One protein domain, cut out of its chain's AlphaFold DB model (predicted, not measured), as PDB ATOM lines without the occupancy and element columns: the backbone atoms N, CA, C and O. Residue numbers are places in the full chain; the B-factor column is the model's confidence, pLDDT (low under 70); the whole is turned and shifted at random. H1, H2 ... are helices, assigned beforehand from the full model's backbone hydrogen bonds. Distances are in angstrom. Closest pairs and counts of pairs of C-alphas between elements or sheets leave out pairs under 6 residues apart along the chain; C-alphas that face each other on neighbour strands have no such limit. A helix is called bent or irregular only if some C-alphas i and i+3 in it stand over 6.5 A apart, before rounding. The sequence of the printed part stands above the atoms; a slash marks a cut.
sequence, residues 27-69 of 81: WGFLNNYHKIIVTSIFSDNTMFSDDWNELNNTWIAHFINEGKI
ATOM      1  N   TRP A  27      39.836  45.246  -5.212       86.19
ATOM      2  CA  TRP A  27      39.871  46.712  -5.162       86.19
ATOM      3  C   TRP A  27      40.119  47.347  -6.537       86.19
ATOM      4  O   TRP A  27      39.451  48.310  -6.911       86.19
ATOM      5  N   GLY A  28      41.035  46.786  -7.331       88.81
ATOM      6  CA  GLY A  28      41.266  47.247  -8.699       88.81
ATOM      7  C   GLY A  28      40.076  46.972  -9.621       88.81
ATOM      8  O   GLY A  28      39.781  47.787 -10.495       88.81
ATOM      9  N   PHE A  29      39.366  45.857  -9.422       88.69
ATOM     10  CA  PHE A  29      38.136  45.553 -10.150       88.69
ATOM     11  C   PHE A  29      37.059  46.592  -9.838       88.69
ATOM     12  O   PHE A  29      36.547  47.214 -10.767       88.69
ATOM     13  N   LEU A  30      36.796  46.856  -8.553       86.38
ATOM     14  CA  LEU A  30      35.844  47.877  -8.126       86.38
ATOM     15  C   LEU A  30      36.191  49.241  -8.718       86.38
ATOM     16  O   LEU A  30      35.341  49.850  -9.351       86.38
ATOM     17  N   ASN A  31      37.442  49.695  -8.635       85.62
ATOM     18  CA  ASN A  31      37.808  51.006  -9.175       85.62
ATOM     19  C   ASN A  31      37.558  51.135 -10.694       85.62
ATOM     20  O   ASN A  31      37.238  52.214 -11.183       85.62
ATOM     21  N   ASN A  32      37.672  50.034 -11.449       83.00
ATOM     22  CA  ASN A  32      37.432  50.023 -12.897       83.00
ATOM     23  C   ASN A  32      35.957  49.798 -13.279       83.00
ATOM     24  O   ASN A  32      35.532  50.254 -14.339       83.00
ATOM     25  N   TYR A  33      35.185  49.087 -12.452       80.38
ATOM     26  CA  TYR A  33      33.833  48.614 -12.782       80.38
ATOM     27  C   TYR A  33      32.739  49.129 -11.833       80.38
ATOM     28  O   TYR A  33      31.575  48.787 -12.020       80.38
ATOM     29  N   HIS A  34      33.063  50.007 -10.876       75.81
ATOM     30  CA  HIS A  34      32.127  50.566  -9.891       75.81
ATOM     31  C   HIS A  34      30.881  51.157 -10.549       75.81
ATOM     32  O   HIS A  34      29.766  50.842 -10.150       75.81
ATOM     33  N   LYS A  35      31.061  51.951 -11.613       72.75
ATOM     34  CA  LYS A  35      29.937  52.561 -12.330       72.75
ATOM     35  C   LYS A  35      28.994  51.511 -12.914       72.75
ATOM     36  O   LYS A  35      27.794  51.706 -12.821       72.75
ATOM     37  N   ILE A  36      29.535  50.424 -13.469       72.06
ATOM     38  CA  ILE A  36      28.752  49.330 -14.061       72.06
ATOM     39  C   ILE A  36      27.973  48.604 -12.967       72.06
ATOM     40  O   ILE A  36      26.764  48.466 -13.090       72.06
ATOM     41  N   ILE A  37      28.643  48.217 -11.877       73.19
ATOM     42  CA  ILE A  37      28.020  47.539 -10.730       73.19
ATOM     43  C   ILE A  37      26.856  48.377 -10.193       73.19
ATOM     44  O   ILE A  37      25.734  47.892 -10.107       73.19
ATOM     45  N   VAL A  38      27.109  49.661  -9.934       71.06
ATOM     46  CA  VAL A  38      26.111  50.616  -9.447       71.06
ATOM     47  C   VAL A  38      24.942  50.752 -10.423       71.06
ATOM     48  O   VAL A  38      23.795  50.588 -10.018       71.06
ATOM     49  N   THR A  39      25.192  51.008 -11.711       69.56
ATOM     50  CA  THR A  39      24.099  51.167 -12.687       69.56
ATOM     51  C   THR A  39      23.242  49.922 -12.824       69.56
ATOM     52  O   THR A  39      22.041  50.040 -13.032       69.56
ATOM     53  N   SER A  40      23.831  48.740 -12.689       66.12
ATOM     54  CA  SER A  40      23.106  47.486 -12.833       66.12
ATOM     55  C   SER A  40      22.230  47.161 -11.634       66.12
ATOM     56  O   SER A  40      21.077  46.790 -11.806       66.12
ATOM     57  N   ILE A  41      22.747  47.402 -10.429       67.19
ATOM     58  CA  ILE A  41      21.995  47.308  -9.169       67.19
ATOM     59  C   ILE A  41      20.750  48.195  -9.221       67.19
ATOM     60  O   ILE A  41      19.662  47.764  -8.848       67.19
ATOM     61  N   PHE A  42      20.901  49.424  -9.721       64.94
ATOM     62  CA  PHE A  42      19.789  50.363  -9.849       64.94
ATOM     63  C   PHE A  42      18.862  50.058 -11.036       64.94
ATOM     64  O   PHE A  42      17.692  50.432 -10.995       64.94
ATOM     65  N   SER A  43      19.349  49.388 -12.086       65.19
ATOM     66  CA  SER A  43      18.549  49.052 -13.271       65.19
ATOM     67  C   SER A  43      17.645  47.839 -13.063       65.19
ATOM     68  O   SER A  43      16.576  47.790 -13.667       65.19
ATOM     69  N   ASP A  44      18.047  46.870 -12.238       59.16
ATOM     70  CA  ASP A  44      17.269  45.642 -12.037       59.16
ATOM     71  C   ASP A  44      16.075  45.825 -11.083       59.16
ATOM     72  O   ASP A  44      15.295  44.890 -10.901       59.16
ATOM     73  N   ASN A  45      15.874  47.022 -10.500       54.66
ATOM     74  CA  ASN A  45      14.776  47.343  -9.565       54.66
ATOM     75  C   ASN A  45      14.619  46.334  -8.408       54.66
ATOM     76  O   ASN A  45      13.616  46.334  -7.690       54.66
ATOM     77  N   THR A  46      15.613  45.474  -8.198       54.25
ATOM     78  CA  THR A  46      15.740  44.646  -7.017       54.25
ATOM     79  C   THR A  46      15.945  45.610  -5.867       54.25
ATOM     80  O   THR A  46      16.943  46.324  -5.816       54.25
ATOM     81  N   MET A  47      14.945  45.674  -4.994       50.50
ATOM     82  CA  MET A  47      14.970  46.365  -3.714       50.50
ATOM     83  C   MET A  47      16.142  45.812  -2.899       50.50
ATOM     84  O   MET A  47      15.989  44.888  -2.104       50.50
ATOM     85  N   PHE A  48      17.344  46.320  -3.157       54.44
ATOM     86  CA  PHE A  48      18.478  46.084  -2.296       54.44
ATOM     87  C   PHE A  48      18.140  46.794  -0.992       54.44
ATOM     88  O   PHE A  48      17.983  48.013  -0.955       54.44
ATOM     89  N   SER A  49      17.953  45.998   0.060       53.53
ATOM     90  CA  SER A  49      18.089  46.477   1.431       53.53
ATOM     91  C   SER A  49      19.401  47.264   1.520       53.53
ATOM     92  O   SER A  49      20.356  46.905   0.830       53.53
ATOM     93  N   ASP A  50      19.463  48.309   2.343       56.16
ATOM     94  CA  ASP A  50      20.597  49.240   2.515       56.16
ATOM     95  C   ASP A  50      21.956  48.586   2.885       56.16
ATOM     96  O   ASP A  50      22.930  49.266   3.214       56.16
ATOM     97  N   ASP A  51      22.060  47.261   2.824       68.75
ATOM     98  CA  ASP A  51      23.207  46.454   3.200       68.75
ATOM     99  C   ASP A  51      24.226  46.328   2.054       68.75
ATOM    100  O   ASP A  51      24.530  45.261   1.514       68.75
ATOM    101  N   TRP A  52      24.825  47.467   1.702       72.25
ATOM    102  CA  TRP A  52      25.993  47.551   0.815       72.25
ATOM    103  C   TRP A  52      27.128  46.594   1.224       72.25
ATOM    104  O   TRP A  52      27.916  46.165   0.377       72.25
ATOM    105  N   ASN A  53      27.199  46.226   2.508       77.44
ATOM    106  CA  ASN A  53      28.131  45.227   3.021       77.44
ATOM    107  C   ASN A  53      27.830  43.817   2.502       77.44
ATOM    108  O   ASN A  53      28.755  43.119   2.090       77.44
ATOM    109  N   GLU A  54      26.568  43.390   2.495       80.31
ATOM    110  CA  GLU A  54      26.169  42.069   1.997       80.31
ATOM    111  C   GLU A  54      26.444  41.941   0.495       80.31
ATOM    112  O   GLU A  54      27.003  40.942   0.027       80.31
ATOM    113  N   LEU A  55      26.147  43.006  -0.248       77.94
ATOM    114  CA  LEU A  55      26.483  43.113  -1.660       77.94
ATOM    115  C   LEU A  55      27.998  42.992  -1.867       77.94
ATOM    116  O   LEU A  55      28.456  42.155  -2.643       77.94
ATOM    117  N   ASN A  56      28.796  43.791  -1.155       82.06
ATOM    118  CA  ASN A  56      30.249  43.744  -1.275       82.06
ATOM    119  C   ASN A  56      30.810  42.350  -0.936       82.06
ATOM    120  O   ASN A  56      31.668  41.840  -1.656       82.06
ATOM    121  N   ASN A  57      30.286  41.698   0.105       84.62
ATOM    122  CA  ASN A  57      30.675  40.339   0.482       84.62
ATOM    123  C   ASN A  57      30.347  39.323  -0.625       84.62
ATOM    124  O   ASN A  57      31.181  38.475  -0.951       84.62
ATOM    125  N   THR A  58      29.173  39.446  -1.247       85.38
ATOM    126  CA  THR A  58      28.754  38.621  -2.390       85.38
ATOM    127  C   THR A  58      29.710  38.778  -3.575       85.38
ATOM    128  O   THR A  58      30.217  37.791  -4.114       85.38
ATOM    129  N   TRP A  59      30.041  40.017  -3.946       85.88
ATOM    130  CA  TRP A  59      30.963  40.295  -5.050       85.88
ATOM    131  C   TRP A  59      32.396  39.826  -4.769       85.88
ATOM    132  O   TRP A  59      33.046  39.293  -5.672       85.88
ATOM    133  N   ILE A  60      32.881  39.949  -3.527       88.00
ATOM    134  CA  ILE A  60      34.172  39.380  -3.105       88.00
ATOM    135  C   ILE A  60      34.161  37.856  -3.261       88.00
ATOM    136  O   ILE A  60      35.108  37.287  -3.811       88.00
ATOM    137  N   ALA A  61      33.098  37.185  -2.810       88.38
ATOM    138  CA  ALA A  61      32.976  35.733  -2.914       88.38
ATOM    139  C   ALA A  61      32.999  35.268  -4.379       88.38
ATOM    140  O   ALA A  61      33.747  34.345  -4.719       88.38
ATOM    141  N   HIS A  62      32.259  35.950  -5.257       89.19
ATOM    142  CA  HIS A  62      32.283  35.692  -6.695       89.19
ATOM    143  C   HIS A  62      33.670  35.919  -7.300       89.19
ATOM    144  O   HIS A  62      34.190  35.035  -7.978       89.19
ATOM    145  N   PHE A  63      34.322  37.043  -6.991       88.56
ATOM    146  CA  PHE A  63      35.668  37.343  -7.480       88.56
ATOM    147  C   PHE A  63      36.680  36.253  -7.100       88.56
ATOM    148  O   PHE A  63      37.460  35.801  -7.939       88.56
ATOM    149  N   ILE A  64      36.642  35.788  -5.848       87.31
ATOM    150  CA  ILE A  64      37.499  34.698  -5.368       87.31
ATOM    151  C   ILE A  64      37.173  33.388  -6.091       87.31
ATOM    152  O   ILE A  64      38.090  32.651  -6.462       87.31
ATOM    153  N   ASN A  65      35.890  33.072  -6.275       88.88
ATOM    154  CA  ASN A  65      35.463  31.833  -6.915       88.88
ATOM    155  C   ASN A  65      35.914  31.763  -8.379       88.88
ATOM    156  O   ASN A  65      36.559  30.793  -8.769       88.88
ATOM    157  N   GLU A  66      35.666  32.817  -9.159       88.25
ATOM    158  CA  GLU A  66      36.118  32.887 -10.554       88.25
ATOM    159  C   GLU A  66      37.647  32.901 -10.644       88.25
ATOM    160  O   GLU A  66      38.239  32.218 -11.482       88.25
ATOM    161  N   GLY A  67      38.315  33.614  -9.730       84.31
ATOM    162  CA  GLY A  67      39.773  33.653  -9.651       84.31
ATOM    163  C   GLY A  67      40.399  32.274  -9.442       84.31
ATOM    164  O   GLY A  67      41.403  31.956 -10.073       84.31
ATOM    165  N   LYS A  68      39.791  31.405  -8.622       81.94
ATOM    166  CA  LYS A  68      40.274  30.025  -8.407       81.94
ATOM    167  C   LYS A  68      40.235  29.163  -9.668       81.94
ATOM    168  O   LYS A  68      41.032  28.233  -9.776       81.94
ATOM    169  N   ILE A  69      39.308  29.447 -10.579       79.88
ATOM    170  CA  ILE A  69      39.099  28.686 -11.816       79.88
ATOM    171  C   ILE A  69      40.059  29.175 -12.917       79.88
ATOM    172  O   ILE A  69      40.349  28.439 -13.859       79.88
TER     173      ILE A  69
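Overview. This is residues 27 to 69 of the 81 residues of an uncharacterized protein of Rhizophagus irregularis (strain DAOM 197198w) (UniProt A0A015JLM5). The longest helix, H2, and a kinked helix, H1, form a loose open clasp: the link between them folds the chain back, and H2 passes H1 at a distance, leaving a gap between them. The 43 printed residues hold two named helices, H1 then H2, and no named strand; the class is all helix. The whole is only just loose, close to compact, with a radius of gyration of the C-alphas of 11.2 A, and elongated, spanning 31 by 19 by 15 A.

Arrangement. H2, residues 52 to 69, and H1, residues 27 to 43, are near each other, with no pair of C-alphas within 8 A but 6 pairs within 10 A. H1 has a kink of 65 degrees near residue 34 and is irregular, with C-alphas 32 and 35 7.9 A apart. O i to N i+4 pairs are within hydrogen-bond range in 13 of 14 cases in H2 and 11 of 13 in H1.

Along the chain. H2 measures 26.2 A from C-alpha 52 at (25.993, 47.551, 0.815) to C-alpha 69 at (39.099, 28.686, -11.816). H1 measures 22.9 A, from C-alpha 27 at (39.871, 46.712, -5.162).

Size, cuts and confidence. The two C-alphas farthest apart, of Asp 50 and Ile 69, are 31.1 A apart. The printed part has no cut, and its link is short, 8 residues. Residues 39 to 51 have pLDDT under 70.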